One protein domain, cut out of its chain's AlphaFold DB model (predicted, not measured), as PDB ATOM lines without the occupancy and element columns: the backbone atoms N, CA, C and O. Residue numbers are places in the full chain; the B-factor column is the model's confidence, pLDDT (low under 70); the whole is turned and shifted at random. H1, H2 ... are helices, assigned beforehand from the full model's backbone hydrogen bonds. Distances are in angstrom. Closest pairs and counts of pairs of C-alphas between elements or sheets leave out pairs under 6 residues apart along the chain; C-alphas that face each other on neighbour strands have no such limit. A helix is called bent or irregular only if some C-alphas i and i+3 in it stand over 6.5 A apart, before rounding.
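AT A GLANCE: This is residues 2 to 73 of the 138 residues of an uncharacterized protein of Synechococcus sp. XM-24 (UniProt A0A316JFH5). A long helix, H3, runs out from a small helical cluster at one end, where H1 folds back beside its first part and the short H2 turns the chain at the tip; past the bare second half of H3 and a thin link, H4 and H5 make a small loose head at the far end. Residues 34 to 51 stand free between the two ends. The printed part has 72 residues with five named helices, H1 to H5 in order along the chain, and no named strand; its class is all helix. The whole is extended, a rod with a radius of gyration of the C-alphas of 21.0 A and spans of 59 by 23 by 17 A.

IN THESE COORDINATES: H3, residues 24 to 43, is the longest helix, 28.3 A from first to last C-alpha, with C-alpha 24 at (-66.587, -51.598, -35.267) and C-alpha 43 at (-40.034, -60.174, -40.223). Before it come H1, residues 2 to 15, 18.4 A long and beginning with C-alpha 2 at (-59.225, -56.895, -47.226), and H2, residues 17 to 21, 6.3 A long. After it come H4, residues 49 to 59, 15.4 A long, and H5, residues 67 to 72, 9.9 A long, ending with C-alpha 72 at (-22.084, -36.901, -38.801). H1 is only just irregular, with C-alphas 9 and 12 at 6.8 A; H5 is irregular, with C-alphas 68 and 71 at 7.7 A.

HOW THE PARTS SIT: H3 touches H1 with residues 25 to 32 alone; the closest C-alphas, those of Ala 3 and Thr 29, are 5.2 A apart. These two helices run opposite ways at a steep tilt of 43 degrees. H2 is close to H1 but not clearly touching, the closest C-alphas being those of Asn 12 and Glu 20 at 6.4 A. H2 is also close to H3 but not clearly touching, with the C-alphas of Phe 19 and Ser 25 closest at 7.5 A. H3 and H4 are apart. H4 and H5 only just touch, with 3 pairs of C-alphas within 8 A, the closest being those of Glu 57 and Leu 72 at 6.0 A; they run the same way at a steep tilt of 42 degrees. In H2, H3 and H4 every O i to N i+4 pair is within hydrogen-bond range; in H1 it is 8 of 10, and in H5 0 of 2, beside 2 of 3 O i to N i+3 pairs.

THE WHOLE: The two C-alphas farthest apart, those of Gly 16 and Glu 71, are 59.2 A apart. The printed part has no cut. The links H1 to H2, H2 to H3 and H3 to H4 are tight, and H4 to H5 is short. The mean pLDDT of the printed part is 84.6, and residues 72 to 73 are under 70.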
ATOM      1  N   VAL A   2     -58.931 -55.510 -47.671       80.12
ATOM      2  CA  VAL A   2     -59.225 -56.895 -47.226       80.12
ATOM      3  C   VAL A   2     -59.926 -56.969 -45.859       80.12
ATOM      4  O   VAL A   2     -60.970 -57.599 -45.758       80.12
ATOM      5  N   ALA A   3     -59.421 -56.279 -44.828       79.06
ATOM      6  CA  ALA A   3     -60.054 -56.289 -43.501       79.06
ATOM      7  C   ALA A   3     -61.448 -55.649 -43.481       79.06
ATOM      8  O   ALA A   3     -62.358 -56.182 -42.859       79.06
ATOM      9  N   TYR A   4     -61.637 -54.546 -44.208       81.12
ATOM     10  CA  TYR A   4     -62.945 -53.906 -44.338       81.12
ATOM     11  C   TYR A   4     -63.950 -54.808 -45.069       81.12
ATOM     12  O   TYR A   4     -65.074 -54.966 -44.608       81.12
ATOM     13  N   ALA A   5     -63.533 -55.456 -46.165       80.50
ATOM     14  CA  ALA A   5     -64.372 -56.416 -46.880       80.50
ATOM     15  C   ALA A   5     -64.762 -57.600 -45.980       80.50
ATOM     16  O   ALA A   5     -65.920 -57.996 -45.957       80.50
ATOM     17  N   PHE A   6     -63.824 -58.117 -45.181       82.88
ATOM     18  CA  PHE A   6     -64.112 -59.157 -44.191       82.88
ATOM     19  C   PHE A   6     -65.131 -58.696 -43.137       82.88
ATOM     20  O   PHE A   6     -66.040 -59.449 -42.798       82.88
ATOM     21  N   CYS A   7     -65.031 -57.448 -42.667       78.88
ATOM     22  CA  CYS A   7     -66.012 -56.900 -41.734       78.88
ATOM     23  C   CYS A   7     -67.405 -56.808 -42.356       78.88
ATOM     24  O   CYS A   7     -68.367 -57.284 -41.764       78.88
ATOM     25  N   TYR A   8     -67.486 -56.267 -43.573       78.88
ATOM     26  CA  TYR A   8     -68.742 -56.080 -44.289       78.88
ATOM     27  C   TYR A   8     -69.457 -57.404 -44.594       78.88
ATOM     28  O   TYR A   8     -70.661 -57.505 -44.394       78.88
ATOM     29  N   PHE A   9     -68.727 -58.430 -45.049       81.75
ATOM     30  CA  PHE A   9     -69.334 -59.708 -45.439       81.75
ATOM     31  C   PHE A   9     -69.616 -60.664 -44.272       81.75
ATOM     32  O   PHE A   9     -70.484 -61.516 -44.419       81.75
ATOM     33  N   TYR A  10     -68.887 -60.568 -43.152       81.06
ATOM     34  CA  TYR A  10     -68.979 -61.560 -42.069       81.06
ATOM     35  C   TYR A  10     -69.282 -60.962 -40.692       81.06
ATOM     36  O   TYR A  10     -70.132 -61.487 -39.981       81.06
ATOM     37  N   LEU A  11     -68.592 -59.892 -40.278       76.31
ATOM     38  CA  LEU A  11     -68.729 -59.372 -38.908       76.31
ATOM     39  C   LEU A  11     -69.973 -58.511 -38.710       76.31
ATOM     40  O   LEU A  11     -70.557 -58.565 -37.633       76.31
ATOM     41  N   ASN A  12     -70.377 -57.739 -39.715       76.00
ATOM     42  CA  ASN A  12     -71.554 -56.879 -39.616       76.00
ATOM     43  C   ASN A  12     -72.838 -57.701 -39.413       76.00
ATOM     44  O   ASN A  12     -73.638 -57.384 -38.538       76.00
ATOM     45  N   ASP A  13     -72.979 -58.803 -40.153       76.06
ATOM     46  CA  ASP A  13     -74.126 -59.709 -40.028       76.06
ATOM     47  C   ASP A  13     -74.061 -60.544 -38.732       76.06
ATOM     48  O   ASP A  13     -75.069 -60.751 -38.061       76.06
ATOM     49  N   ALA A  14     -72.860 -60.966 -38.310       78.81
ATOM     50  CA  ALA A  14     -72.679 -61.808 -37.123       78.81
ATOM     51  C   ALA A  14     -72.753 -61.058 -35.777       78.81
ATOM     52  O   ALA A  14     -73.171 -61.642 -34.778       78.81
ATOM     53  N   LEU A  15     -72.308 -59.798 -35.716       78.69
ATOM     54  CA  LEU A  15     -72.261 -58.995 -34.482       78.69
ATOM     55  C   LEU A  15     -73.443 -58.022 -34.348       78.69
ATOM     56  O   LEU A  15     -73.631 -57.429 -33.283       78.69
ATOM     57  N   GLY A  16     -74.258 -57.893 -35.397       80.19
ATOM     58  CA  GLY A  16     -75.488 -57.112 -35.394       80.19
ATOM     59  C   GLY A  16     -75.283 -55.590 -35.450       80.19
ATOM     60  O   GLY A  16     -74.158 -55.090 -35.535       80.19
ATOM     61  N   PRO A  17     -76.383 -54.816 -35.371       78.50
ATOM     62  CA  PRO A  17     -76.387 -53.378 -35.666       78.50
ATOM     63  C   PRO A  17     -75.544 -52.538 -34.695       78.50
ATOM     64  O   PRO A  17     -74.976 -51.524 -35.093       78.50
ATOM     65  N   ALA A  18     -75.373 -52.989 -33.448       80.62
ATOM     66  CA  ALA A  18     -74.531 -52.303 -32.466       80.62
ATOM     67  C   ALA A  18     -73.056 -52.200 -32.910       80.62
ATOM     68  O   ALA A  18     -72.374 -51.236 -32.564       80.62
ATOM     69  N   PHE A  19     -72.560 -53.166 -33.693       80.75
ATOM     70  CA  PHE A  19     -71.193 -53.152 -34.216       80.75
ATOM     71  C   PHE A  19     -71.007 -52.110 -35.325       80.75
ATOM     72  O   PHE A  19     -69.969 -51.446 -35.384       80.75
ATOM     73  N   GLU A  20     -72.006 -51.933 -36.188       78.31
ATOM     74  CA  GLU A  20     -71.965 -50.927 -37.250       78.31
ATOM     75  C   GLU A  20     -72.079 -49.509 -36.681       78.31
ATOM     76  O   GLU A  20     -71.273 -48.641 -37.023       78.31
ATOM     77  N   GLU A  21     -73.015 -49.294 -35.753       84.19
ATOM     78  CA  GLU A  21     -73.248 -47.989 -35.122       84.19
ATOM     79  C   GLU A  21     -72.038 -47.491 -34.317       84.19
ATOM     80  O   GLU A  21     -71.781 -46.288 -34.251       84.19
ATOM     81  N   GLN A  22     -71.257 -48.404 -33.736       86.94
ATOM     82  CA  GLN A  22     -70.063 -48.079 -32.950       86.94
ATOM     83  C   GLN A  22     -68.764 -48.055 -33.769       86.94
ATOM     84  O   GLN A  22     -67.672 -48.098 -33.198       86.94
ATOM     85  N   TYR A  23     -68.843 -47.974 -35.101       85.88
ATOM     86  CA  TYR A  23     -67.676 -47.964 -35.992       85.88
ATOM     87  C   TYR A  23     -66.774 -49.205 -35.843       85.88
ATOM     88  O   TYR A  23     -65.559 -49.138 -36.056       85.88
ATOM     89  N   GLY A  24     -67.340 -50.366 -35.513       84.62
ATOM     90  CA  GLY A  24     -66.587 -51.598 -35.267       84.62
ATOM     91  C   GLY A  24     -65.689 -52.009 -36.440       84.62
ATOM     92  O   GLY A  24     -64.519 -52.346 -36.250       84.62
ATOM     93  N   SER A  25     -66.185 -51.865 -37.673       84.56
ATOM     94  CA  SER A  25     -65.415 -52.118 -38.903       84.56
ATOM     95  C   SER A  25     -64.134 -51.273 -39.011       84.56
ATOM     96  O   SER A  25     -63.111 -51.744 -39.526       84.56
ATOM     97  N   PHE A  26     -64.160 -50.030 -38.513       87.56
ATOM     98  CA  PHE A  26     -62.986 -49.156 -38.485       87.56
ATOM     99  C   PHE A  26     -61.942 -49.686 -37.503       87.56
ATOM    100  O   PHE A  26     -60.786 -49.869 -37.887       87.56
ATOM    101  N   PHE A  27     -62.346 -50.017 -36.274       89.44
ATOM    102  CA  PHE A  27     -61.436 -50.550 -35.259       89.44
ATOM    103  C   PHE A  27     -60.806 -51.878 -35.673       89.44
ATOM    104  O   PHE A  27     -59.599 -52.053 -35.507       89.44
ATOM    105  N   VAL A  28     -61.578 -52.784 -36.276       88.62
ATOM    106  CA  VAL A  28     -61.041 -54.050 -36.798       88.62
ATOM    107  C   VAL A  28     -60.035 -53.793 -37.915       88.62
ATOM    108  O   VAL A  28     -58.958 -54.385 -37.919       88.62
ATOM    109  N   THR A  29     -60.336 -52.877 -38.839       89.88
ATOM    110  CA  THR A  29     -59.407 -52.532 -39.922       89.88
ATOM    111  C   THR A  29     -58.109 -51.935 -39.378       89.88
ATOM    112  O   THR A  29     -57.036 -52.362 -39.796       89.88
ATOM    113  N   VAL A  30     -58.191 -50.992 -38.435       92.25
ATOM    114  CA  VAL A  30     -57.021 -50.370 -37.791       92.25
ATOM    115  C   VAL A  30     -56.218 -51.393 -36.993       92.25
ATOM    116  O   VAL A  30     -54.993 -51.414 -37.089       92.25
ATOM    117  N   GLY A  31     -56.878 -52.270 -36.236       92.81
ATOM    118  CA  GLY A  31     -56.212 -53.335 -35.490       92.81
ATOM    119  C   GLY A  31     -55.489 -54.306 -36.421       92.81
ATOM    120  O   GLY A  31     -54.312 -54.599 -36.225       92.81
ATOM    121  N   PHE A  32     -56.154 -54.738 -37.491       91.94
ATOM    122  CA  PHE A  32     -55.577 -55.637 -38.485       91.94
ATOM    123  C   PHE A  32     -54.365 -55.031 -39.191       91.94
ATOM    124  O   PHE A  32     -53.313 -55.667 -39.258       91.94
ATOM    125  N   THR A  33     -54.479 -53.799 -39.702       93.25
ATOM    126  CA  THR A  33     -53.335 -53.137 -40.340       93.25
ATOM    127  C   THR A  33     -52.206 -52.933 -39.341       93.25
ATOM    128  O   THR A  33     -51.054 -53.135 -39.715       93.25
ATOM    129  N   THR A  34     -52.529 -52.628 -38.078       94.75
ATOM    130  CA  THR A  34     -51.551 -52.502 -36.991       94.75
ATOM    131  C   THR A  34     -50.758 -53.782 -36.775       94.75
ATOM    132  O   THR A  34     -49.528 -53.762 -36.811       94.75
ATOM    133  N   VAL A  35     -51.447 -54.913 -36.632       95.44
ATOM    134  CA  VAL A  35     -50.804 -56.225 -36.479       95.44
ATOM    135  C   VAL A  35     -49.947 -56.562 -37.695       95.44
ATOM    136  O   VAL A  35     -48.816 -57.021 -37.530       95.44
ATOM    137  N   ILE A  36     -50.445 -56.311 -38.910       95.25
ATOM    138  CA  ILE A  36     -49.693 -56.592 -40.136       95.25
ATOM    139  C   ILE A  36     -48.411 -55.779 -40.200       95.25
ATOM    140  O   ILE A  36     -47.354 -56.373 -40.398       95.25
ATOM    141  N   TRP A  37     -48.473 -54.451 -40.069       94.62
ATOM    142  CA  TRP A  37     -47.269 -53.645 -40.268       94.62
ATOM    143  C   TRP A  37     -46.229 -53.946 -39.188       94.62
ATOM    144  O   TRP A  37     -45.064 -54.097 -39.533       94.62
ATOM    145  N   ILE A  38     -46.643 -54.168 -37.932       96.38
ATOM    146  CA  ILE A  38     -45.740 -54.591 -36.851       96.38
ATOM    147  C   ILE A  38     -45.094 -55.942 -37.179       96.38
ATOM    148  O   ILE A  38     -43.877 -56.091 -37.077       96.38
ATOM    149  N   SER A  39     -45.891 -56.922 -37.613       96.06
ATOM    150  CA  SER A  39     -45.380 -58.247 -37.983       96.06
ATOM    151  C   SER A  39     -44.371 -58.145 -39.123       96.06
ATOM    152  O   SER A  39     -43.277 -58.695 -39.039       96.06
ATOM    153  N   VAL A  40     -44.699 -57.387 -40.172       95.50
ATOM    154  CA  VAL A  40     -43.807 -57.148 -41.313       95.50
ATOM    155  C   VAL A  40     -42.529 -56.424 -40.878       95.50
ATOM    156  O   VAL A  40     -41.453 -56.792 -41.347       95.50
ATOM    157  N   THR A  41     -42.609 -55.453 -39.962       93.25
ATOM    158  CA  THR A  41     -41.437 -54.752 -39.416       93.25
ATOM    159  C   THR A  41     -40.454 -55.718 -38.761       93.25
ATOM    160  O   THR A  41     -39.260 -55.613 -39.021       93.25
ATOM    161  N   PHE A  42     -40.928 -56.680 -37.964       93.44
ATOM    162  CA  PHE A  42     -40.050 -57.657 -37.308       93.44
ATOM    163  C   PHE A  42     -39.600 -58.803 -38.223       93.44
ATOM    164  O   PHE A  42     -38.521 -59.358 -38.024       93.44
ATOM    165  N   LEU A  43     -40.404 -59.163 -39.227       95.50
ATOM    166  CA  LEU A  43     -40.034 -60.174 -40.223       95.50
ATOM    167  C   LEU A  43     -38.996 -59.657 -41.227       95.50
ATOM    168  O   LEU A  43     -38.225 -60.440 -41.787       95.50
ATOM    169  N   THR A  44     -38.966 -58.348 -41.471       93.25
ATOM    170  CA  THR A  44     -38.022 -57.730 -42.404       93.25
ATOM    171  C   THR A  44     -36.655 -57.575 -41.744       93.25
ATOM    172  O   THR A  44     -36.530 -57.015 -40.658       93.25
ATOM    173  N   ARG A  45     -35.598 -58.058 -42.407       88.94
ATOM    174  CA  ARG A  45     -34.226 -57.946 -41.889       88.94
ATOM    175  C   ARG A  45     -33.770 -56.490 -41.844       88.94
ATOM    176  O   ARG A  45     -34.003 -55.733 -42.785       88.94
ATOM    177  N   ALA A  46     -33.051 -56.138 -40.780       87.00
ATOM    178  CA  ALA A  46     -32.384 -54.849 -40.684       87.00
ATOM    179  C   ALA A  46     -31.314 -54.696 -41.791       87.00
ATOM    180  O   ALA A  46     -30.654 -55.681 -42.143       87.00
ATOM    181  N   PRO A  47     -31.131 -53.485 -42.346       86.94
ATOM    182  CA  PRO A  47     -30.081 -53.208 -43.325       86.94
ATOM    183  C   PRO A  47     -28.676 -53.346 -42.713       86.94
ATOM    184  O   PRO A  47     -28.505 -53.247 -41.498       86.94
ATOM    185  N   SER A  48     -27.658 -53.564 -43.557       89.56
ATOM    186  CA  SER A  48     -26.266 -53.671 -43.095       89.56
ATOM    187  C   SER A  48     -25.762 -52.353 -42.495       89.56
ATOM    188  O   SER A  48     -26.190 -51.263 -42.884       89.56
ATOM    189  N   SER A  49     -24.811 -52.443 -41.563       85.25
ATOM    190  CA  SER A  49     -24.209 -51.276 -40.900       85.25
ATOM    191  C   SER A  49     -23.561 -50.298 -41.887       85.25
ATOM    192  O   SER A  49     -23.632 -49.086 -41.694       85.25
ATOM    193  N   GLU A  50     -22.984 -50.808 -42.975       87.62
ATOM    194  CA  GLU A  50     -22.407 -50.017 -44.070       87.62
ATOM    195  C   GLU A  50     -23.463 -49.164 -44.782       87.62
ATOM    196  O   GLU A  50     -23.242 -47.974 -45.006       87.62
ATOM    197  N   HIS A  51     -24.644 -49.729 -45.065       89.00
ATOM    198  CA  HIS A  51     -25.752 -48.980 -45.661       89.00
ATOM    199  C   HIS A  51     -26.258 -47.875 -44.733       89.00
ATOM    200  O   HIS A  51     -26.543 -46.771 -45.196       89.00
ATOM    201  N   ILE A  52     -26.349 -48.147 -43.427       87.00
ATOM    202  CA  ILE A  52     -26.783 -47.152 -42.438       87.00
ATOM    203  C   ILE A  52     -25.774 -46.001 -42.370       87.00
ATOM    204  O   ILE A  52     -26.179 -44.842 -42.404       87.00
ATOM    205  N   LYS A  53     -24.467 -46.294 -42.343       86.12
ATOM    206  CA  LYS A  53     -23.417 -45.262 -42.347       86.12
ATOM    207  C   LYS A  53     -23.473 -44.390 -43.601       86.12
ATOM    208  O   LYS A  53     -23.541 -43.171 -43.475       86.12
ATOM    209  N   ALA A  54     -23.533 -45.004 -44.786       88.81
ATOM    210  CA  ALA A  54     -23.641 -44.275 -46.053       88.81
ATOM    211  C   ALA A  54     -24.912 -43.408 -46.121       88.81
ATOM    212  O   ALA A  54     -24.897 -42.295 -46.648       88.81
ATOM    213  N   PHE A  55     -26.022 -43.895 -45.557       86.69
ATOM    214  CA  PHE A  55     -27.257 -43.128 -45.442       86.69
ATOM    215  C   PHE A  55     -27.091 -41.913 -44.522       86.69
ATOM    216  O   PHE A  55     -27.404 -40.799 -44.936       86.69
ATOM    217  N   VAL A  56     -26.565 -42.110 -43.309       86.38
ATOM    218  CA  VAL A  56     -26.360 -41.040 -42.319       86.38
ATOM    219  C   VAL A  56     -25.432 -39.953 -42.860       86.38
ATOM    220  O   VAL A  56     -25.743 -38.773 -42.722       86.38
ATOM    221  N   GLU A  57     -24.340 -40.332 -43.524       85.50
ATOM    222  CA  GLU A  57     -23.404 -39.383 -44.133       85.50
ATOM    223  C   GLU A  57     -24.069 -38.536 -45.229       85.50
ATOM    224  O   GLU A  57     -23.828 -37.331 -45.329       85.50
ATOM    225  N   ARG A  58     -24.965 -39.148 -46.013       85.12
ATOM    226  CA  ARG A  58     -25.697 -38.463 -47.082       85.12
ATOM    227  C   ARG A  58     -26.746 -37.491 -46.554       85.12
ATOM    228  O   ARG A  58     -26.889 -36.405 -47.109       85.12
ATOM    229  N   ILE A  59     -27.525 -37.895 -45.551       82.81
ATOM    230  CA  ILE A  59     -28.670 -37.097 -45.091       82.81
ATOM    231  C   ILE A  59     -28.326 -36.134 -43.951       82.81
ATOM    232  O   ILE A  59     -29.125 -35.239 -43.691       82.81
ATOM    233  N   LYS A  60     -27.179 -36.330 -43.279       81.81
ATOM    234  CA  LYS A  60     -26.695 -35.546 -42.126       81.81
ATOM    235  C   LYS A  60     -27.828 -35.188 -41.175       81.81
ATOM    236  O   LYS A  60     -28.235 -34.027 -41.073       81.81
ATOM    237  N   PRO A  61     -28.420 -36.197 -40.537       81.12
ATOM    238  CA  PRO A  61     -29.748 -36.031 -40.013       81.12
ATOM    239  C   PRO A  61     -29.744 -35.075 -38.814       81.12
ATOM    240  O   PRO A  61     -28.753 -34.937 -38.099       81.12
ATOM    241  N   LEU A  62     -30.869 -34.400 -38.600       82.31
ATOM    242  CA  LEU A  62     -31.106 -33.568 -37.423       82.31
ATOM    243  C   LEU A  62     -31.874 -34.389 -36.375       82.31
ATOM    244  O   LEU A  62     -32.532 -35.375 -36.706       82.31
ATOM    245  N   GLY A  63     -31.835 -33.980 -35.108       81.88
ATOM    246  CA  GLY A  63     -32.630 -34.634 -34.051       81.88
ATOM    247  C   GLY A  63     -31.943 -35.852 -33.426       81.88
ATOM    248  O   GLY A  63     -30.792 -36.131 -33.712       81.88
ATOM    249  N   TRP A  64     -32.572 -36.523 -32.469       79.69
ATOM    250  CA  TRP A  64     -31.863 -37.451 -31.580       79.69
ATOM    251  C   TRP A  64     -31.439 -38.752 -32.289       79.69
ATOM    252  O   TRP A  64     -32.242 -39.666 -32.441       79.69
ATOM    253  N   TRP A  65     -30.164 -38.838 -32.686       80.00
ATOM    254  CA  TRP A  65     -29.542 -40.035 -33.273       80.00
ATOM    255  C   TRP A  65     -28.635 -40.758 -32.271       80.00
ATOM    256  O   TRP A  65     -28.188 -40.124 -31.312       80.00
ATOM    257  N   PRO A  66     -28.358 -42.063 -32.463       80.75
ATOM    258  CA  PRO A  66     -27.387 -42.800 -31.657       80.75
ATOM    259  C   PRO A  66     -26.018 -42.109 -31.614       80.75
ATOM    260  O   PRO A  66     -25.608 -41.473 -32.588       80.75
ATOM    261  N   GLN A  67     -25.298 -42.273 -30.497       77.25
ATOM    262  CA  GLN A  67     -23.998 -41.623 -30.265       77.25
ATOM    263  C   GLN A  67     -22.976 -41.918 -31.371       77.25
ATOM    264  O   GLN A  67     -22.190 -41.047 -31.728       77.25
ATOM    265  N   GLU A  68     -23.061 -43.107 -31.964       78.06
ATOM    266  CA  GLU A  68     -22.246 -43.590 -33.086       78.06
ATOM    267  C   GLU A  68     -22.284 -42.673 -34.323       78.06
ATOM    268  O   GLU A  68     -21.402 -42.743 -35.174       78.06
ATOM    269  N   PHE A  69     -23.300 -41.810 -34.427       78.44
ATOM    270  CA  PHE A  69     -23.536 -40.916 -35.561       78.44
ATOM    271  C   PHE A  69     -23.464 -39.429 -35.190       78.44
ATOM    272  O   PHE A  69     -23.774 -38.574 -36.019       78.44
ATOM    273  N   HIS A  70     -23.073 -39.092 -33.957       74.25
ATOM    274  CA  HIS A  70     -23.040 -37.704 -33.490       74.25
ATOM    275  C   HIS A  70     -22.071 -36.820 -34.286       74.25
ATOM    276  O   HIS A  70     -22.381 -35.654 -34.509       74.25
ATOM    277  N   GLU A  71     -20.949 -37.369 -34.757       72.12
ATOM    278  CA  GLU A  71     -19.966 -36.637 -35.572       72.12
ATOM    279  C   GLU A  71     -20.477 -36.314 -36.988       72.12
ATOM    280  O   GLU A  71     -19.997 -35.383 -37.627       72.12
ATOM    281  N   LEU A  72     -21.485 -37.051 -37.468       69.81
ATOM    282  CA  LEU A  72     -22.084 -36.901 -38.801       69.81
ATOM    283  C   LEU A  72     -23.411 -36.114 -38.776       69.81
ATOM    284  O   LEU A  72     -24.041 -35.914 -39.818       69.81
ATOM    285  N   ARG A  73     -23.864 -35.689 -37.590       69.62
ATOM    286  CA  ARG A  73     -25.155 -35.020 -37.369       69.62
ATOM    287  C   ARG A  73     -25.080 -33.532 -37.726       69.62
ATOM    288  O   ARG A  73     -24.078 -32.871 -37.471       69.62
TER     289      ARG A  73